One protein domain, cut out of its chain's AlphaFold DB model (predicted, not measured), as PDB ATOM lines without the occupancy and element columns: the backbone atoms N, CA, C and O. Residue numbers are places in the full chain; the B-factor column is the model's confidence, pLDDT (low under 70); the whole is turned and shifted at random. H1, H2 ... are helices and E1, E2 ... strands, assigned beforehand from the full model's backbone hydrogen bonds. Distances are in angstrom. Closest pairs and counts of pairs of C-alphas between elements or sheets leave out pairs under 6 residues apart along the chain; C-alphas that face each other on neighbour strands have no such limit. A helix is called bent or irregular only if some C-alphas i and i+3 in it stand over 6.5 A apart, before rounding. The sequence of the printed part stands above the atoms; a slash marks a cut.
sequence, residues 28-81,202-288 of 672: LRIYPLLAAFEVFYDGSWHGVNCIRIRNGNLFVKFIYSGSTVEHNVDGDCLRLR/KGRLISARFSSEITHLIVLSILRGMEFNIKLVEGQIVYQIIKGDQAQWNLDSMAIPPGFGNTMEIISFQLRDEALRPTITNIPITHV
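What this domain is: This is residues 28 to 81 and 202 to 288 of the 672 residues of the protein "Uncharacterized protein P0034A04.120" of Oryza sativa subsp. japonica (UniProt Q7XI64). One strongly twisted, branched sheet of nine strands curls round a single helix, H1. The meander E1 to E4, each strand the antiparallel neighbour of the one before, makes one part of the sheet with short E5 beside E1; E2, bent by 80 degrees, ties it to the hairpin E6 and E7, and the long hairpin E8 and E9 is a two-stranded ribbon that meets E7 only at a point and also comes near H1. The printed part has 141 residues, with one named helix and nine named strands in the order E1 E2 E3 E4 E5 H1 E6 E7 E8 E9, and its class is mostly strand. Apart from the point where E7 and E8 meet, the neighbour pairs of the sheet are antiparallel. The whole is compact and rounded, with a radius of gyration of the C-alphas of 15.4 A and spans of 44 by 42 by 30 A.

How they stand to each other: In the branched sheet, E2, residues 44 to 54, has three neighbours and bends by 80 degrees at residue 49. Its pairing is staggered: E1, residues 37 to 41, lies beside residues 44 to 48 and E6, residues 227 to 233, beside residues 51 to 54, both on one side of E2, while E3, residues 57 to 64, lies beside residues 48 to 54 on the other side. E1 and E2 form a hairpin, with N 39 and O 46 at 2.8 A. E2 and E3 form a hairpin, with N 52 and O 59 at 2.8 A. E2 and E6 are antiparallel, with N 53 and O 228 at 2.8 A. E3 forms a hairpin with the edge strand E4, residues 67 to 72, where N 60 and O 71 are 2.8 A apart. On the side of E1 away from E2 is the edge strand E5, residues 78 to 80, antiparallel to E1, with N 38 and O 79 at 2.8 A. E6 forms a hairpin with E7, residues 236 to 242, with N 229 and O 240 at 2.9 A. E7 and E8, residues 263 to 272, meet only at a point, where the C-alphas of Gln 240 and Ile 266 are 4.2 A apart. E8 forms a hairpin with E9, residues 275 to 284, with N 264 and O 283 at 2.8 A. H1, residues 208 to 223, is on the sheet, with 49 pairs of C-alphas within 10 A. Its closest C-alphas to E2 are those of Ser 221 and Arg 54, 5.8 A; to E6, those of Ser 221 and Glu 227, 5.9 A; and to E8, those of Glu 213 and Phe 269, 7.3 A. Every O i to N i+4 pair in H1 is within hydrogen-bond range. Among the strands that are apart are E1 and E9, and E4 and E8.

Where its parts are: E2, the longest strand by residues, spans 24.8 A, and E3 spans 20.6 A. E1 is 12.9 A long and begins at C-alpha 37 (-12.728, -11.591, 16.012). E4 spans 16.3 A and E5 spans 7.3 A. H1 runs 22.2 A from C-alpha 208 (-9.515, 1.106, 5.964). E6 and E7 span 18.3 A and 18.6 A. E8 spans 26.2 A and E9 27.6 A, ending at C-alpha 284 (-36.377, -5.879, 15.276).

The domain as a whole: The two C-alphas farthest apart are those of Gly 66 and Asp 273, at 48.0 A. Residues 82 to 201 are not printed, and C-alphas 81 and 202 are 16.7 A apart across this cut, which lies between E5 and H1. The link from E7 to E8 is long; its residues 243 to 262 hold no named element. Mean pLDDT of the printed part is 71.4; 47 residues are under 70, among them residues 28 to 35, 202 to 208 and 244 to 263.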
ATOM      1  N   LEU A  28     -34.679 -13.712   9.162       24.72
ATOM      2  CA  LEU A  28     -33.678 -14.769   9.007       24.72
ATOM      3  C   LEU A  28     -33.397 -15.511  10.328       24.72
ATOM      4  O   LEU A  28     -33.985 -15.248  11.379       24.72
ATOM      5  N   ARG A  29     -32.609 -16.591  10.233       21.52
ATOM      6  CA  ARG A  29     -32.441 -17.583  11.310       21.52
ATOM      7  C   ARG A  29     -31.148 -17.346  12.089       21.52
ATOM      8  O   ARG A  29     -30.062 -17.325  11.515       21.52
ATOM      9  N   ILE A  30     -31.266 -17.255  13.411       24.50
ATOM     10  CA  ILE A  30     -30.138 -17.020  14.319       24.50
ATOM     11  C   ILE A  30     -29.319 -18.306  14.514       24.50
ATOM     12  O   ILE A  30     -29.813 -19.290  15.061       24.50
ATOM     13  N   TYR A  31     -28.035 -18.249  14.155       23.64
ATOM     14  CA  TYR A  31     -26.990 -19.164  14.631       23.64
ATOM     15  C   TYR A  31     -26.046 -18.405  15.587       23.64
ATOM     16  O   TYR A  31     -25.738 -17.239  15.321       23.64
ATOM     17  N   PRO A  32     -25.549 -19.019  16.680       31.33
ATOM     18  CA  PRO A  32     -24.693 -18.347  17.664       31.33
ATOM     19  C   PRO A  32     -23.250 -18.158  17.154       31.33
ATOM     20  O   PRO A  32     -22.331 -18.897  17.502       31.33
ATOM     21  N   LEU A  33     -23.034 -17.135  16.323       35.25
ATOM     22  CA  LEU A  33     -21.742 -16.794  15.709       35.25
ATOM     23  C   LEU A  33     -20.859 -15.938  16.639       35.25
ATOM     24  O   LEU A  33     -20.473 -14.814  16.325       35.25
ATOM     25  N   LEU A  34     -20.535 -16.489  17.809       41.22
ATOM     26  CA  LEU A  34     -19.991 -15.761  18.964       41.22
ATOM     27  C   LEU A  34     -18.503 -15.346  18.877       41.22
ATOM     28  O   LEU A  34     -17.905 -15.045  19.901       41.22
ATOM     29  N   ALA A  35     -17.871 -15.361  17.695       57.00
ATOM     30  CA  ALA A  35     -16.457 -14.989  17.553       57.00
ATOM     31  C   ALA A  35     -16.053 -14.607  16.117       57.00
ATOM     32  O   ALA A  35     -15.297 -15.324  15.458       57.00
ATOM     33  N   ALA A  36     -16.517 -13.451  15.635       71.38
ATOM     34  CA  ALA A  36     -16.011 -12.862  14.389       71.38
ATOM     35  C   ALA A  36     -14.550 -12.365  14.504       71.38
ATOM     36  O   ALA A  36     -13.881 -12.178  13.489       71.38
ATOM     37  N   PHE A  37     -14.039 -12.180  15.727       83.56
ATOM     38  CA  PHE A  37     -12.728 -11.591  16.012       83.56
ATOM     39  C   PHE A  37     -11.862 -12.468  16.930       83.56
ATOM     40  O   PHE A  37     -12.366 -13.303  17.685       83.56
ATOM     41  N   GLU A  38     -10.551 -12.251  16.877       88.19
ATOM     42  CA  GLU A  38      -9.563 -12.773  17.823       88.19
ATOM     43  C   GLU A  38      -8.584 -11.668  18.256       88.19
ATOM     44  O   GLU A  38      -8.236 -10.783  17.470       88.19
ATOM     45  N   VAL A  39      -8.177 -11.717  19.524       87.81
ATOM     46  CA  VAL A  39      -7.270 -10.772  20.185       87.81
ATOM     47  C   VAL A  39      -5.936 -11.444  20.488       87.81
ATOM     48  O   VAL A  39      -5.899 -12.618  20.859       87.81
ATOM     49  N   PHE A  40      -4.845 -10.697  20.348       87.88
ATOM     50  CA  PHE A  40      -3.538 -11.102  20.836       87.88
ATOM     51  C   PHE A  40      -3.409 -10.784  22.332       87.88
ATOM     52  O   PHE A  40      -3.463  -9.620  22.727       87.88
ATOM     53  N   TYR A  41      -3.242 -11.815  23.159       87.44
ATOM     54  CA  TYR A  41      -3.112 -11.706  24.613       87.44
ATOM     55  C   TYR A  41      -2.163 -12.785  25.145       87.44
ATOM     56  O   TYR A  41      -2.177 -13.910  24.657       87.44
ATOM     57  N   ASP A  42      -1.322 -12.427  26.119       84.69
ATOM     58  CA  ASP A  42      -0.364 -13.320  26.802       84.69
ATOM     59  C   ASP A  42       0.409 -14.280  25.861       84.69
ATOM     60  O   ASP A  42       0.530 -15.482  26.085       84.69
ATOM     61  N   GLY A  43       0.895 -13.744  24.733       82.06
ATOM     62  CA  GLY A  43       1.682 -14.490  23.743       82.06
ATOM     63  C   GLY A  43       0.884 -15.257  22.675       82.06
ATOM     64  O   GLY A  43       1.498 -15.817  21.762       82.06
ATOM     65  N   SER A  44      -0.451 -15.278  22.743       88.12
ATOM     66  CA  SER A  44      -1.322 -16.158  21.947       88.12
ATOM     67  C   SER A  44      -2.557 -15.439  21.365       88.12
ATOM     68  O   SER A  44      -2.928 -14.347  21.794       88.12
ATOM     69  N   TRP A  45      -3.206 -16.040  20.360       90.12
ATOM     70  CA  TRP A  45      -4.444 -15.540  19.738       90.12
ATOM     71  C   TRP A  45      -5.718 -16.191  20.313       90.12
ATOM     72  O   TRP A  45      -6.015 -17.371  20.085       90.12
ATOM     73  N   HIS A  46      -6.523 -15.389  21.011       87.81
ATOM     74  CA  HIS A  46      -7.736 -15.806  21.722       87.81
ATOM     75  C   HIS A  46      -9.004 -15.307  21.020       87.81
ATOM     76  O   HIS A  46      -9.083 -14.157  20.602       87.81
ATOM     77  N   GLY A  47     -10.020 -16.165  20.882       85.19
ATOM     78  CA  GLY A  47     -11.299 -15.779  20.271       85.19
ATOM     79  C   GLY A  47     -12.067 -14.797  21.159       85.19
ATOM     80  O   GLY A  47     -12.199 -15.039  22.356       85.19
ATOM     81  N   VAL A  48     -12.568 -13.706  20.576       83.44
ATOM     82  CA  VAL A  48     -13.281 -12.640  21.298       83.44
ATOM     83  C   VAL A  48     -14.787 -12.873  21.239       83.44
ATOM     84  O   VAL A  48     -15.355 -12.950  20.151       83.44
ATOM     85  N   ASN A  49     -15.426 -12.922  22.410       77.44
ATOM     86  CA  ASN A  49     -16.870 -13.106  22.579       77.44
ATOM     87  C   ASN A  49     -17.641 -11.790  22.372       77.44
ATOM     88  O   ASN A  49     -18.753 -11.783  21.851       77.44
ATOM     89  N   CYS A  50     -17.069 -10.664  22.808       78.12
ATOM     90  CA  CYS A  50     -17.673  -9.337  22.684       78.12
ATOM     91  C   CYS A  50     -16.585  -8.262  22.578       78.12
ATOM     92  O   CYS A  50     -15.564  -8.351  23.262       78.12
ATOM     93  N   ILE A  51     -16.820  -7.238  21.756       86.69
ATOM     94  CA  ILE A  51     -16.010  -6.016  21.710       86.69
ATOM     95  C   ILE A  51     -16.916  -4.856  22.118       86.69
ATOM     96  O   ILE A  51     -18.018  -4.720  21.583       86.69
ATOM     97  N   ARG A  52     -16.448  -4.004  23.028       88.81
ATOM     98  CA  ARG A  52     -17.146  -2.814  23.506       88.81
ATOM     99  C   ARG A  52     -16.278  -1.572  23.320       88.81
ATOM    100  O   ARG A  52     -15.081  -1.603  23.579       88.81
ATOM    101  N   ILE A  53     -16.894  -0.472  22.908       90.00
ATOM    102  CA  ILE A  53     -16.279   0.857  22.864       90.00
ATOM    103  C   ILE A  53     -16.910   1.687  23.983       90.00
ATOM    104  O   ILE A  53     -18.136   1.789  24.045       90.00
ATOM    105  N   ARG A  54     -16.079   2.242  24.870       90.31
ATOM    106  CA  ARG A  54     -16.498   3.060  26.021       90.31
ATOM    107  C   ARG A  54     -15.435   4.101  26.342       90.31
ATOM    108  O   ARG A  54     -14.267   3.744  26.474       90.31
ATOM    109  N   ASN A  55     -15.833   5.359  26.525       87.56
ATOM    110  CA  ASN A  55     -14.956   6.491  26.845       87.56
ATOM    111  C   ASN A  55     -13.716   6.526  25.925       87.56
ATOM    112  O   ASN A  55     -12.579   6.624  26.385       87.56
ATOM    113  N   GLY A  56     -13.933   6.308  24.622       86.44
ATOM    114  CA  GLY A  56     -12.884   6.242  23.593       86.44
ATOM    115  C   GLY A  56     -11.972   5.006  23.609       86.44
ATOM    116  O   GLY A  56     -11.131   4.867  22.725       86.44
ATOM    117  N   ASN A  57     -12.128   4.104  24.580       88.38
ATOM    118  CA  ASN A  57     -11.311   2.904  24.757       88.38
ATOM    119  C   ASN A  57     -11.999   1.661  24.165       88.38
ATOM    120  O   ASN A  57     -13.230   1.606  24.075       88.38
ATOM    121  N   LEU A  58     -11.202   0.660  23.774       89.31
ATOM    122  CA  LEU A  58     -11.651  -0.559  23.098       89.31
ATOM    123  C   LEU A  58     -11.478  -1.764  24.030       89.31
ATOM    124  O   LEU A  58     -10.394  -2.327  24.156       89.31
ATOM    125  N   PHE A  59     -12.563  -2.173  24.676       89.75
ATOM    126  CA  PHE A  59     -12.589  -3.318  25.579       89.75
ATOM    127  C   PHE A  59     -12.972  -4.592  24.821       89.75
ATOM    128  O   PHE A  59     -13.924  -4.602  24.041       89.75
ATOM    129  N   VAL A  60     -12.274  -5.695  25.075       88.12
ATOM    130  CA  VAL A  60     -12.625  -7.026  24.561       88.12
ATOM    131  C   VAL A  60     -12.895  -7.994  25.699       88.12
ATOM    132  O   VAL A  60     -12.217  -7.959  26.725       88.12
ATOM    133  N   LYS A  61     -13.877  -8.878  25.500       85.88
ATOM    134  CA  LYS A  61     -14.205  -9.970  26.422       85.88
ATOM    135  C   LYS A  61     -13.964 -11.316  25.769       85.88
ATOM    136  O   LYS A  61     -14.487 -11.586  24.688       85.88
ATOM    137  N   PHE A  62     -13.173 -12.151  26.426       85.06
ATOM    138  CA  PHE A  62     -12.753 -13.467  25.946       85.06
ATOM    139  C   PHE A  62     -12.501 -14.402  27.132       85.06
ATOM    140  O   PHE A  62     -12.404 -13.956  28.273       85.06
ATOM    141  N   ILE A  63     -12.405 -15.705  26.866       82.62
ATOM    142  CA  ILE A  63     -12.084 -16.699  27.897       82.62
ATOM    143  C   ILE A  63     -10.569 -16.940  27.894       82.62
ATOM    144  O   ILE A  63      -9.999 -17.331  26.871       82.62
ATOM    145  N   TYR A  64      -9.934 -16.741  29.048       83.38
ATOM    146  CA  TYR A  64      -8.524 -17.032  29.302       83.38
ATOM    147  C   TYR A  64      -8.386 -17.891  30.560       83.38
ATOM    148  O   TYR A  64      -8.984 -17.583  31.588       83.38
ATOM    149  N   SER A  65      -7.636 -18.994  30.479       80.00
ATOM    150  CA  SER A  65      -7.427 -19.937  31.594       80.00
ATOM    151  C   SER A  65      -8.717 -20.321  32.346       80.00
ATOM    152  O   SER A  65      -8.757 -20.370  33.571       80.00
ATOM    153  N   GLY A  66      -9.803 -20.551  31.595       77.81
ATOM    154  CA  GLY A  66     -11.126 -20.912  32.124       77.81
ATOM    155  C   GLY A  66     -11.968 -19.754  32.686       77.81
ATOM    156  O   GLY A  66     -13.120 -19.979  33.035       77.81
ATOM    157  N   SER A  67     -11.436 -18.529  32.741       77.88
ATOM    158  CA  SER A  67     -12.107 -17.337  33.283       77.88
ATOM    159  C   SER A  67     -12.442 -16.319  32.189       77.88
ATOM    160  O   SER A  67     -11.685 -16.160  31.231       77.88
ATOM    161  N   THR A  68     -13.549 -15.586  32.330       83.88
ATOM    162  CA  THR A  68     -13.867 -14.452  31.442       83.88
ATOM    163  C   THR A  68     -13.008 -13.243  31.812       83.88
ATOM    164  O   THR A  68     -13.107 -12.726  32.922       83.88
ATOM    165  N   VAL A  69     -12.188 -12.769  30.874       84.88
ATOM    166  CA  VAL A  69     -11.346 -11.573  31.016       84.88
ATOM    167  C   VAL A  69     -11.946 -10.428  30.206       84.88
ATOM    168  O   VAL A  69     -12.290 -10.614  29.040       84.88
ATOM    169  N   GLU A  70     -12.040  -9.239  30.808       89.44
ATOM    170  CA  GLU A  70     -12.243  -7.965  30.105       89.44
ATOM    171  C   GLU A  70     -10.911  -7.210  30.046       89.44
ATOM    172  O   GLU A  70     -10.281  -6.978  31.076       89.44
ATOM    173  N   HIS A  71     -10.474  -6.831  28.845       87.00
ATOM    174  CA  HIS A  71      -9.181  -6.182  28.627       87.00
ATOM    175  C   HIS A  71      -9.321  -5.001  27.663       87.00
ATOM    176  O   HIS A  71      -9.965  -5.129  26.624       87.00
ATOM    177  N   ASN A  72      -8.728  -3.853  28.003       90.19
ATOM    178  CA  ASN A  72      -8.592  -2.716  27.090       90.19
ATOM    179  C   ASN A  72      -7.421  -2.985  26.136       90.19
ATOM    180  O   ASN A  72      -6.344  -3.344  26.612       90.19
ATOM    181  N   VAL A  73      -7.622  -2.841  24.825       84.38
ATOM    182  CA  VAL A  73      -6.646  -3.255  23.807       84.38
ATOM    183  C   VAL A  73      -6.450  -2.229  22.700       84.38
ATOM    184  O   VAL A  73      -7.401  -1.642  22.185       84.38
ATOM    185  N   ASP A  74      -5.201  -2.087  22.258       81.38
ATOM    186  CA  ASP A  74      -4.879  -1.376  21.027       81.38
ATOM    187  C   ASP A  74      -5.495  -2.072  19.806       81.38
ATOM    188  O   ASP A  74      -5.510  -3.301  19.698       81.38
ATOM    189  N   GLY A  75      -5.944  -1.282  18.828       73.44
ATOM    190  CA  GLY A  75      -6.587  -1.796  17.612       73.44
ATOM    191  C   GLY A  75      -5.690  -2.660  16.714       73.44
ATOM    192  O   GLY A  75      -6.212  -3.372  15.858       73.44
ATOM    193  N   ASP A  76      -4.364  -2.632  16.900       76.31
ATOM    194  CA  ASP A  76      -3.441  -3.561  16.232       76.31
ATOM    195  C   ASP A  76      -3.457  -4.963  16.876       76.31
ATOM    196  O   ASP A  76      -3.238  -5.949  16.177       76.31
ATOM    197  N   CYS A  77      -3.804  -5.097  18.163       82.88
ATOM    198  CA  CYS A  77      -3.930  -6.393  18.844       82.88
ATOM    199  C   CYS A  77      -5.220  -7.158  18.482       82.88
ATOM    200  O   CYS A  77      -5.418  -8.269  18.972       82.88
ATOM    201  N   LEU A  78      -6.097  -6.602  17.636       83.56
ATOM    202  CA  LEU A  78      -7.399  -7.171  17.272       83.56
ATOM    203  C   LEU A  78      -7.495  -7.471  15.765       83.56
ATOM    204  O   LEU A  78      -7.244  -6.609  14.921       83.56
ATOM    205  N   ARG A  79      -7.942  -8.680  15.402       82.19
ATOM    206  CA  ARG A  79      -8.202  -9.069  14.002       82.19
ATOM    207  C   ARG A  79      -9.467  -9.901  13.838       82.19
ATOM    208  O   ARG A  79     -10.034 -10.366  14.820       82.19
ATOM    209  N   LEU A  80      -9.900 -10.114  12.591       82.56
ATOM    210  CA  LEU A  80     -10.888 -11.158  12.301       82.56
ATOM    211  C   LEU A  80     -10.355 -12.522  12.742       82.56
ATOM    212  O   LEU A  80      -9.192 -12.835  12.486       82.56
ATOM    213  N   ARG A  81     -11.230 -13.347  13.321       85.06
ATOM    214  CA  ARG A  81     -10.886 -14.704  13.743       85.06
ATOM    215  C   ARG A  81     -10.375 -15.530  12.561       85.06
ATOM    216  O   ARG A  81     -10.994 -15.556  11.496       85.06
ATOM    217  N   LYS A 202       1.956  -5.893   7.657       53.72
ATOM    218  CA  LYS A 202       1.735  -4.942   8.755       53.72
ATOM    219  C   LYS A 202       0.765  -3.837   8.346       53.72
ATOM    220  O   LYS A 202       0.730  -3.442   7.182       53.72
ATOM    221  N   GLY A 203       0.040  -3.320   9.337       46.91
ATOM    222  CA  GLY A 203      -0.983  -2.298   9.165       46.91
ATOM    223  C   GLY A 203      -2.307  -2.877   8.667       46.91
ATOM    224  O   GLY A 203      -2.358  -3.610   7.676       46.91
ATOM    225  N   ARG A 204      -3.395  -2.494   9.345       51.06
ATOM    226  CA  ARG A 204      -4.782  -2.733   8.912       51.06
ATOM    227  C   ARG A 204      -5.092  -4.226   8.692       51.06
ATOM    228  O   ARG A 204      -5.223  -4.757   7.582       51.06
ATOM    229  N   LEU A 205      -5.225  -4.912   9.829       50.03
ATOM    230  CA  LEU A 205      -5.909  -6.206   9.964       50.03
ATOM    231  C   LEU A 205      -7.370  -6.088   9.495       50.03
ATOM    232  O   LEU A 205      -7.889  -6.957   8.795       50.03
ATOM    233  N   ILE A 206      -7.969  -4.938   9.797       59.34
ATOM    234  CA  ILE A 206      -9.303  -4.499   9.401       59.34
ATOM    235  C   ILE A 206      -9.222  -3.621   8.130       59.34
ATOM    236  O   ILE A 206      -8.182  -3.025   7.849       59.34
ATOM    237  N   SER A 207     -10.287  -3.537   7.322       62.16
ATOM    238  CA  SER A 207     -10.314  -2.662   6.139       62.16
ATOM    239  C   SER A 207     -10.213  -1.178   6.533       62.16
ATOM    240  O   SER A 207     -10.685  -0.783   7.594       62.16
ATOM    241  N   ALA A 208      -9.648  -0.327   5.667       67.44
ATOM    242  CA  ALA A 208      -9.515   1.106   5.964       67.44
ATOM    243  C   ALA A 208     -10.866   1.818   6.201       67.44
ATOM    244  O   ALA A 208     -10.892   2.817   6.914       67.44
ATOM    245  N   ARG A 209     -11.969   1.290   5.642       75.06
ATOM    246  CA  ARG A 209     -13.336   1.793   5.855       75.06
ATOM    247  C   ARG A 209     -13.887   1.382   7.220       75.06
ATOM    248  O   ARG A 209     -14.217   2.262   8.000       75.06
ATOM    249  N   PHE A 210     -13.836   0.098   7.580       77.44
ATOM    250  CA  PHE A 210     -14.237  -0.352   8.923       77.44
ATOM    251  C   PHE A 210     -13.360   0.294  10.010       77.44
ATOM    252  O   PHE A 210     -13.868   0.718  11.038       77.44
ATOM    253  N   SER A 211     -12.050   0.478   9.784       78.75
ATOM    254  CA  SER A 211     -11.214   1.274  10.699       78.75
ATOM    255  C   SER A 211     -11.715   2.716  10.863       78.75
ATOM    256  O   SER A 211     -11.588   3.269  11.951       78.75
ATOM    257  N   SER A 212     -12.287   3.329   9.820       82.62
ATOM    258  CA  SER A 212     -12.914   4.652   9.913       82.62
ATOM    259  C   SER A 212     -14.239   4.595  10.679       82.62
ATOM    260  O   SER A 212     -14.447   5.427  11.554       82.62
ATOM    261  N   GLU A 213     -15.085   3.588  10.453       85.88
ATOM    262  CA  GLU A 213     -16.326   3.363  11.217       85.88
ATOM    263  C   GLU A 213     -16.042   3.210  12.723       85.88
ATOM    264  O   GLU A 213     -16.614   3.933  13.535       85.88
ATOM    265  N   ILE A 214     -15.068   2.374  13.106       86.25
ATOM    266  CA  ILE A 214     -14.628   2.248  14.508       86.25
ATOM    267  C   ILE A 214     -14.037   3.556  15.044       86.25
ATOM    268  O   ILE A 214     -14.271   3.892  16.201       86.25
ATOM    269  N   THR A 215     -13.327   4.334  14.218       87.44
ATOM    270  CA  THR A 215     -12.839   5.665  14.624       87.44
ATOM    271  C   THR A 215     -14.005   6.617  14.918       87.44
ATOM    272  O   THR A 215     -13.956   7.327  15.918       87.44
ATOM    273  N   HIS A 216     -15.078   6.600  14.120       88.00
ATOM    274  CA  HIS A 216     -16.285   7.389  14.394       88.00
ATOM    275  C   HIS A 216     -16.966   6.949  15.695       88.00
ATOM    276  O   HIS A 216     -17.338   7.805  16.490       88.00
ATOM    277  N   LEU A 217     -17.082   5.643  15.960       89.50
ATOM    278  CA  LEU A 217     -17.637   5.141  17.226       89.50
ATOM    279  C   LEU A 217     -16.771   5.533  18.435       89.50
ATOM    280  O   LEU A 217     -17.307   5.948  19.456       89.50
ATOM    281  N   ILE A 218     -15.441   5.476  18.318       90.31
ATOM    282  CA  ILE A 218     -14.505   5.962  19.347       90.31
ATOM    283  C   ILE A 218     -14.700   7.466  19.595       90.31
ATOM    284  O   ILE A 218     -14.817   7.882  20.745       90.31
ATOM    285  N   VAL A 219     -14.805   8.278  18.538       90.25
ATOM    286  CA  VAL A 219     -15.023   9.731  18.655       90.25
ATOM    287  C   VAL A 219     -16.398  10.056  19.251       90.25
ATOM    288  O   VAL A 219     -16.476  10.901  20.137       90.25
ATOM    289  N   LEU A 220     -17.470   9.360  18.857       88.81
ATOM    290  CA  LEU A 220     -18.797   9.494  19.476       88.81
ATOM    291  C   LEU A 220     -18.786   9.072  20.953       88.81
ATOM    292  O   LEU A 220     -19.429   9.711  21.783       88.81
ATOM    293  N   SER A 221     -18.013   8.041  21.300       90.06
ATOM    294  CA  SER A 221     -17.860   7.579  22.681       90.06
ATOM    295  C   SER A 221     -17.155   8.603  23.580       90.06
ATOM    296  O   SER A 221     -17.473   8.698  24.761       90.06
ATOM    297  N   ILE A 222     -16.246   9.409  23.020       87.19
ATOM    298  CA  ILE A 222     -15.603  10.532  23.721       87.19
ATOM    299  C   ILE A 222     -16.534  11.754  23.764       87.19
ATOM    300  O   ILE A 222     -16.807  12.282  24.833       87.19
ATOM    301  N   LEU A 223     -17.033  12.210  22.608       87.38
ATOM    302  CA  LEU A 223     -17.737  13.496  22.477       87.38
ATOM    303  C   LEU A 223     -19.197  13.478  22.954       87.38
ATOM    304  O   LEU A 223     -19.778  14.541  23.154       87.38
ATOM    305  N   ARG A 224     -19.819  12.299  23.064       85.00
ATOM    306  CA  ARG A 224     -21.239  12.134  23.426       85.00
ATOM    307  C   ARG A 224     -21.457  11.122  24.559       85.00
ATOM    308  O   ARG A 224     -22.597  10.753  24.816       85.00
ATOM    309  N   GLY A 225     -20.386  10.629  25.195       81.44
ATOM    310  CA  GLY A 225     -20.453   9.636  26.279       81.44
ATOM    311  C   GLY A 225     -21.064   8.283  25.885       81.44
ATOM    312  O   GLY A 225     -21.471   7.517  26.752       81.44
ATOM    313  N   MET A 226     -21.181   7.989  24.586       87.06
ATOM    314  CA  MET A 226     -21.905   6.811  24.100       87.06
ATOM    315  C   MET A 226     -21.097   5.520  24.296       87.06
ATOM    316  O   MET A 226     -19.908   5.460  23.974       87.06
ATOM    317  N   GLU A 227     -21.755   4.453  24.747       89.56
ATOM    318  CA  GLU A 227     -21.194   3.099  24.731       89.56
ATOM    319  C   GLU A 227     -21.732   2.289  23.542       89.56
ATOM    320  O   GLU A 227     -22.912   2.372  23.191       89.56
ATOM    321  N   PHE A 228     -20.874   1.454  22.950       88.25
ATOM    322  CA  PHE A 228     -21.228   0.596  21.814       88.25
ATOM    323  C   PHE A 228     -20.756  -0.844  22.025       88.25
ATOM    324  O   PHE A 228     -19.617  -1.047  22.432       88.25
ATOM    325  N   ASN A 229     -21.566  -1.850  21.675       86.19
ATOM    326  CA  ASN A 229     -21.095  -3.233  21.502       86.19
ATOM    327  C   ASN A 229     -21.018  -3.572  20.004       86.19
ATOM    328  O   ASN A 229     -22.003  -3.418  19.281       86.19
ATOM    329  N   ILE A 230     -19.892  -4.116  19.547       85.31
ATOM    330  CA  ILE A 230     -19.772  -4.706  18.208       85.31
ATOM    331  C   ILE A 230     -20.227  -6.165  18.295       85.31
ATOM    332  O   ILE A 230     -19.682  -6.944  19.080       85.31
ATOM    333  N   LYS A 231     -21.222  -6.542  17.490       75.56
ATOM    334  CA  LYS A 231     -21.809  -7.891  17.462       75.56
ATOM    335  C   LYS A 231     -21.904  -8.418  16.033       75.56
ATOM    336  O   LYS A 231     -21.888  -7.639  15.083       75.56
ATOM    337  N   LEU A 232     -22.037  -9.736  15.889       70.81
ATOM    338  CA  LEU A 232     -22.450 -10.366  14.636       70.81
ATOM    339  C   LEU A 232     -23.917 -10.799  14.755       70.81
ATOM    340  O   LEU A 232     -24.267 -11.523  15.686       70.81
ATOM    341  N   VAL A 233     -24.760 -10.359  13.826       67.88
ATOM    342  CA  VAL A 233     -26.191 -10.691  13.753       67.88
ATOM    343  C   VAL A 233     -26.487 -11.136  12.327       67.88
ATOM    344  O   VAL A 233     -26.123 -10.446  11.383       67.88
ATOM    345  N   GLU A 234     -27.064 -12.331  12.171       65.62
ATOM    346  CA  GLU A 234     -27.375 -12.944  10.860       65.62
ATOM    347  C   GLU A 234     -26.174 -13.010   9.884       65.62
ATOM    348  O   GLU A 234     -26.330 -13.061   8.669       65.62
ATOM    349  N   GLY A 235     -24.947 -13.032  10.421       63.88
ATOM    350  CA  GLY A 235     -23.700 -13.020   9.645       63.88
ATOM    351  C   GLY A 235     -23.159 -11.625   9.303       63.88
ATOM    352  O   GLY A 235     -22.020 -11.523   8.854       63.88
ATOM    353  N   GLN A 236     -23.910 -10.551   9.567       71.81
ATOM    354  CA  GLN A 236     -23.469  -9.166   9.388       71.81
ATOM    355  C   GLN A 236     -22.891  -8.592  10.695       71.81
ATOM    356  O   GLN A 236     -23.442  -8.808  11.776       71.81
ATOM    357  N   ILE A 237     -21.804  -7.813  10.617       78.56
ATOM    358  CA  ILE A 237     -21.342  -7.011  11.765       78.56
ATOM    359  C   ILE A 237     -22.272  -5.805  11.968       78.56
ATOM    360  O   ILE A 237     -22.585  -5.086  11.017       78.56
ATOM    361  N   VAL A 238     -22.687  -5.582  13.217       80.50
ATOM    362  CA  VAL A 238     -23.538  -4.466  13.653       80.50
ATOM    363  C   VAL A 238     -22.960  -3.775  14.891       80.50
ATOM    364  O   VAL A 238     -22.318  -4.409  15.733       80.50
ATOM    365  N   TYR A 239     -23.213  -2.470  15.014       87.25
ATOM    366  CA  TYR A 239     -22.722  -1.628  16.105       87.25
ATOM    367  C   TYR A 239     -23.883  -1.246  17.032       87.25
ATOM    368  O   TYR A 239     -24.523  -0.215  16.836       87.25
ATOM    369  N   GLN A 240     -24.199  -2.090  18.015       85.25
ATOM    370  CA  GLN A 240     -25.281  -1.834  18.972       85.25
ATOM    371  C   GLN A 240     -24.943  -0.634  19.866       85.25
ATOM    372  O   GLN A 240     -23.861  -0.605  20.448       85.25
ATOM    373  N   ILE A 241     -25.898   0.279  20.062       86.69
ATOM    374  CA  ILE A 241     -25.824   1.338  21.081       86.69
ATOM    375  C   ILE A 241     -26.237   0.763  22.446       86.69
ATOM    376  O   ILE A 241     -27.234   0.045  22.547       86.69
ATOM    377  N   ILE A 242     -25.479   1.068  23.502       81.06
ATOM    378  CA  ILE A 242     -25.845   0.749  24.889       81.06
ATOM    379  C   ILE A 242     -26.471   1.995  25.523       81.06
ATOM    380  O   ILE A 242     -25.879   3.073  25.481       81.06
ATOM    381  N   LYS A 243     -27.657   1.853  26.124       76.25
ATOM    382  CA  LYS A 243     -28.300   2.913  26.923       76.25
ATOM    383  C   LYS A 243     -27.919   2.772  28.396       76.25
ATOM    384  O   LYS A 243     -27.691   1.650  28.847       76.25
ATOM    385  N   GLY A 244     -27.877   3.886  29.134       50.66
ATOM    386  CA  GLY A 244     -27.389   3.938  30.522       50.66
ATOM    387  C   GLY A 244     -28.007   2.879  31.443       50.66
ATOM    388  O   GLY A 244     -27.283   2.193  32.161       50.66
ATOM    389  N   ASP A 245     -29.314   2.647  31.319       44.25
ATOM    390  CA  ASP A 245     -30.079   1.670  32.111       44.25
ATOM    391  C   ASP A 245     -29.575   0.216  31.970       44.25
ATOM    392  O   ASP A 245     -29.836  -0.625  32.830       44.25
ATOM    393  N   GLN A 246     -28.825  -0.102  30.905       48.47
ATOM    394  CA  GLN A 246     -28.226  -1.424  30.686       48.47
ATOM    395  C   GLN A 246     -26.876  -1.621  31.397       48.47
ATOM    396  O   GLN A 246     -26.360  -2.740  31.401       48.47
ATOM    397  N   ALA A 247     -26.285  -0.584  32.004       40.84
ATOM    398  CA  ALA A 247     -24.966  -0.673  32.646       40.84
ATOM    399  C   ALA A 247     -24.915  -1.700  33.797       40.84
ATOM    400  O   ALA A 247     -23.869  -2.294  34.051       40.84
ATOM    401  N   GLN A 248     -26.056  -1.950  34.446       40.31
ATOM    402  CA  GLN A 248     -26.202  -2.877  35.571       40.31
ATOM    403  C   GLN A 248     -26.365  -4.354  35.140       40.31
ATOM    404  O   GLN A 248     -26.421  -5.241  35.993       40.31
ATOM    405  N   TRP A 249     -26.541  -4.650  33.844       38.72
ATOM    406  CA  TRP A 249     -27.067  -5.945  33.387       38.72
ATOM    407  C   TRP A 249     -25.969  -6.909  32.912       38.72
ATOM    408  O   TRP A 249     -25.183  -6.619  32.009       38.72
ATOM    409  N   ASN A 250     -25.923  -8.083  33.552       36.06
ATOM    410  CA  ASN A 250     -24.815  -9.031  33.446       36.06
ATOM    411  C   ASN A 250     -24.730  -9.705  32.064       36.06
ATOM    412  O   ASN A 250     -25.725 -10.204  31.536       36.06
ATOM    413  N   LEU A 251     -23.524  -9.743  31.487       43.78
ATOM    414  CA  LEU A 251     -23.319 -10.072  30.069       43.78
ATOM    415  C   LEU A 251     -23.409 -11.575  29.740       43.78
ATOM    416  O   LEU A 251     -23.537 -11.932  28.572       43.78
ATOM    417  N   ASP A 252     -23.385 -12.450  30.745       37.81
ATOM    418  CA  ASP A 252     -23.456 -13.907  30.552       37.81
ATOM    419  C   ASP A 252     -24.866 -14.402  30.161       37.81
ATOM    420  O   ASP A 252     -25.058 -15.570  29.819       37.81
ATOM    421  N   SER A 253     -25.868 -13.514  30.168       36.44
ATOM    422  CA  SER A 253     -27.226 -13.825  29.723       36.44
ATOM    423  C   SER A 253     -27.437 -13.498  28.240       36.44
ATOM    424  O   SER A 253     -27.523 -12.340  27.838       36.44
ATOM    425  N   MET A 254     -27.653 -14.539  27.429       39.66
ATOM    426  CA  MET A 254     -28.165 -14.412  26.051       39.66
ATOM    427  C   MET A 254     -29.661 -14.021  25.988       39.66
ATOM    428  O   MET A 254     -30.205 -13.855  24.899       39.66
ATOM    429  N   ALA A 255     -30.328 -13.850  27.137       33.78
ATOM    430  CA  ALA A 255     -31.569 -13.083  27.254       33.78
ATOM    431  C   ALA A 255     -31.225 -11.665  27.755       33.78
ATOM    432  O   ALA A 255     -30.487 -11.506  28.720       33.78
ATOM    433  N   ILE A 256     -31.741 -10.591  27.165       42.19
ATOM    434  CA  ILE A 256     -33.176 -10.450  26.910       42.19
ATOM    435  C   ILE A 256     -33.985 -10.230  28.203       42.19
ATOM    436  O   ILE A 256     -35.035 -10.869  28.287       42.19
ATOM    437  N   PRO A 257     -33.544  -9.462  29.236       32.56
ATOM    438  CA  PRO A 257     -34.319  -9.382  30.472       32.56
ATOM    439  C   PRO A 257     -35.678  -8.686  30.264       32.56
ATOM    440  O   PRO A 257     -35.826  -7.885  29.334       32.56
ATOM    441  N   PRO A 258     -36.686  -8.996  31.101       30.53
ATOM    442  CA  PRO A 258     -38.069  -8.622  30.824       30.53
ATOM    443  C   PRO A 258     -38.275  -7.103  30.853       30.53
ATOM    444  O   PRO A 258     -37.879  -6.443  31.808       30.53
ATOM    445  N   GLY A 259     -38.931  -6.564  29.821       34.91
ATOM    446  CA  GLY A 259     -39.294  -5.145  29.724       34.91
ATOM    447  C   GLY A 259     -38.566  -4.357  28.630       34.91
ATOM    448  O   GLY A 259     -39.039  -3.287  28.259       34.91
ATOM    449  N   PHE A 260     -37.479  -4.880  28.051       39.34
ATOM    450  CA  PHE A 260     -36.896  -4.264  26.852       39.34
ATOM    451  C   PHE A 260     -37.756  -4.535  25.614       39.34
ATOM    452  O   PHE A 260     -38.181  -5.665  25.377       39.34
ATOM    453  N   GLY A 261     -38.005  -3.482  24.833       50.56
ATOM    454  CA  GLY A 261     -38.806  -3.552  23.612       50.56
ATOM    455  C   GLY A 261     -38.155  -4.391  22.510       50.56
ATOM    456  O   GLY A 261     -36.945  -4.619  22.501       50.56
ATOM    457  N   ASN A 262     -38.972  -4.805  21.541       57.31
ATOM    458  CA  ASN A 262     -38.628  -5.751  20.471       57.31
ATOM    459  C   ASN A 262     -37.624  -5.205  19.424       57.31
ATOM    460  O   ASN A 262     -37.651  -5.650  18.280       57.31
ATOM    461  N   THR A 263     -36.780  -4.223  19.749       63.34
ATOM    462  CA  THR A 263     -35.900  -3.510  18.806       63.34
ATOM    463  C   THR A 263     -34.541  -3.188  19.421       63.34
ATOM    464  O   THR A 263     -34.462  -2.635  20.516       63.34
ATOM    465  N   MET A 264     -33.470  -3.476  18.684       73.38
ATOM    466  CA  MET A 264     -32.104  -3.081  19.010       73.38
ATOM    467  C   MET A 264     -31.718  -1.834  18.212       73.38
ATOM    468  O   MET A 264     -31.708  -1.869  16.980       73.38
ATOM    469  N   GLU A 265     -31.340  -0.762  18.909       80.94
ATOM    470  CA  GLU A 265     -30.690   0.392  18.287       80.94
ATOM    471  C   GLU A 265     -29.264   0.028  17.869       80.94
ATOM    472  O   GLU A 265     -28.444  -0.406  18.689       80.94
ATOM    473  N   ILE A 266     -28.960   0.235  16.590       83.69
ATOM    474  CA  ILE A 266     -27.609   0.146  16.046       83.69
ATOM    475  C   ILE A 266     -27.209   1.459  15.375       83.69
ATOM    476  O   ILE A 266     -28.055   2.214  14.898       83.69
ATOM    477  N   ILE A 267     -25.905   1.694  15.260       85.94
ATOM    478  CA  ILE A 267     -25.359   2.581  14.235       85.94
ATOM    479  C   ILE A 267     -25.075   1.756  12.978       85.94
ATOM    480  O   ILE A 267     -24.453   0.694  13.024       85.94
ATOM    481  N   SER A 268     -25.519   2.283  11.844       83.25
ATOM    482  CA  SER A 268     -25.116   1.892  10.494       83.25
ATOM    483  C   SER A 268     -24.354   3.049   9.840       83.25
ATOM    484  O   SER A 268     -24.448   4.185  10.306       83.25
ATOM    485  N   PHE A 269     -23.597   2.793   8.772       82.69
ATOM    486  CA  PHE A 269     -22.875   3.842   8.046       82.69
ATOM    487  C   PHE A 269     -23.268   3.854   6.564       82.69
ATOM    488  O   PHE A 269     -23.226   2.825   5.882       82.69
ATOM    489  N   GLN A 270     -23.634   5.038   6.068       79.00
ATOM    490  CA  GLN A 270     -23.858   5.307   4.647       79.00
ATOM    491  C   GLN A 270     -22.655   6.063   4.081       79.00
ATOM    492  O   GLN A 270     -22.122   6.961   4.735       79.00
ATOM    493  N   LEU A 271     -22.247   5.728   2.856       72.75
ATOM    494  CA  LEU A 271     -21.256   6.510   2.120       72.75
ATOM    495  C   LEU A 271     -22.000   7.519   1.235       72.75
ATOM    496  O   LEU A 271     -22.685   7.118   0.294       72.75
ATOM    497  N   ARG A 272     -21.877   8.813   1.537       69.69
ATOM    498  CA  ARG A 272     -22.455   9.911   0.747       69.69
ATOM    499  C   ARG A 272     -21.370  10.934   0.474       69.69
ATOM    500  O   ARG A 272     -20.726  11.375   1.417       69.69
ATOM    501  N   ASP A 273     -21.180  11.279  -0.795       68.00
ATOM    502  CA  ASP A 273     -20.267  12.352  -1.213       68.00
ATOM    503  C   ASP A 273     -18.837  12.134  -0.669       68.00
ATOM    504  O   ASP A 273     -18.202  13.014  -0.102       68.00
ATOM    505  N   GLU A 274     -18.383  10.876  -0.770       67.88
ATOM    506  CA  GLU A 274     -17.166  10.284  -0.178       67.88
ATOM    507  C   GLU A 274     -17.068  10.279   1.367       67.88
ATOM    508  O   GLU A 274     -16.280   9.503   1.918       67.88
ATOM    509  N   ALA A 275     -17.920  11.019   2.080       69.94
ATOM    510  CA  ALA A 275     -18.010  11.033   3.540       69.94
ATOM    511  C   ALA A 275     -18.774   9.820   4.122       69.94
ATOM    512  O   ALA A 275     -19.753   9.318   3.558       69.94
ATOM    513  N   LEU A 276     -18.343   9.358   5.302       75.25
ATOM    514  CA  LEU A 276     -18.992   8.289   6.075       75.25
ATOM    515  C   LEU A 276     -19.982   8.892   7.078       75.25
ATOM    516  O   LEU A 276     -19.587   9.348   8.147       75.25
ATOM    517  N   ARG A 277     -21.280   8.861   6.762       78.19
ATOM    518  CA  ARG A 277     -22.323   9.408   7.643       78.19
ATOM    519  C   ARG A 277     -22.935   8.302   8.518       78.19
ATOM    520  O   ARG A 277     -23.499   7.350   7.966       78.19
ATOM    521  N   PRO A 278     -22.857   8.392   9.862       82.25
ATOM    522  CA  PRO A 278     -23.542   7.459  10.750       82.25
ATOM    523  C   PRO A 278     -25.061   7.675  10.684       82.25
ATOM    524  O   PRO A 278     -25.546   8.803  10.631       82.25
ATOM    525  N   THR A 279     -25.825   6.589  10.690       80.94
ATOM    526  CA  THR A 279     -27.293   6.581  10.712       80.94
ATOM    527  C   THR A 279     -27.752   5.582  11.768       80.94
ATOM    528  O   THR A 279     -27.439   4.393  11.668       80.94
ATOM    529  N   ILE A 280     -28.479   6.054  12.783       82.19
ATOM    530  CA  ILE A 280     -29.076   5.180  13.802       82.19
ATOM    531  C   ILE A 280     -30.271   4.458  13.174       82.19
ATOM    532  O   ILE A 280     -31.130   5.100  12.568       82.19
ATOM    533  N   THR A 281     -30.334   3.137  13.315       77.50
ATOM    534  CA  THR A 281     -31.457   2.317  12.844       77.50
ATOM    535  C   THR A 281     -31.904   1.327  13.917       77.50
ATOM    536  O   THR A 281     -31.109   0.845  14.724       77.50
ATOM    537  N   ASN A 282     -33.206   1.033  13.931       77.38
ATOM    538  CA  ASN A 282     -33.822   0.061  14.830       77.38
ATOM    539  C   ASN A 282     -33.998  -1.272  14.099       77.38
ATOM    540  O   ASN A 282     -34.786  -1.352  13.160       77.38
ATOM    541  N   ILE A 283     -33.292  -2.317  14.536       70.06
ATOM    542  CA  ILE A 283     -33.466  -3.678  14.009       70.06
ATOM    543  C   ILE A 283     -34.407  -4.453  14.941       70.06
ATOM    544  O   ILE A 283     -34.139  -4.498  16.145       70.06
ATOM    545  N   PRO A 284     -35.493  -5.075  14.443       65.69
ATOM    546  CA  PRO A 284     -36.377  -5.879  15.276       65.69
ATOM    547  C   PRO A 284     -35.659  -7.126  15.809       65.69
ATOM    548  O   PRO A 284     -34.989  -7.842  15.067       65.69
ATOM    549  N   ILE A 285     -35.820  -7.408  17.100       61.66
ATOM    550  CA  ILE A 285     -35.234  -8.575  17.757       61.66
ATOM    551  C   ILE A 285     -36.236  -9.730  17.715       61.66
ATOM    552  O   ILE A 285     -37.275  -9.712  18.379       61.66
ATOM    553  N   THR A 286     -35.912 -10.772  16.957       54.16
ATOM    554  CA  THR A 286     -36.709 -11.998  16.879       54.16
ATOM    555  C   THR A 286     -36.485 -12.876  18.115       54.16
ATOM    556  O   THR A 286     -35.524 -13.638  18.214       54.16
ATOM    557  N   HIS A 287     -37.406 -12.797  19.079       43.78
ATOM    558  CA  HIS A 287     -37.422 -13.690  20.242       43.78
ATOM    559  C   HIS A 287     -37.659 -15.148  19.813       43.78
ATOM    560  O   HIS A 287     -38.798 -15.583  19.625       43.78
ATOM    561  N   VAL A 288     -36.584 -15.934  19.718       39.69
ATOM    562  CA  VAL A 288     -36.676 -17.396  19.612       39.69
ATOM    563  C   VAL A 288     -37.313 -17.923  20.899       39.69
ATOM    564  O   VAL A 288     -36.705 -17.865  21.970       39.69
TER     565      VAL A 288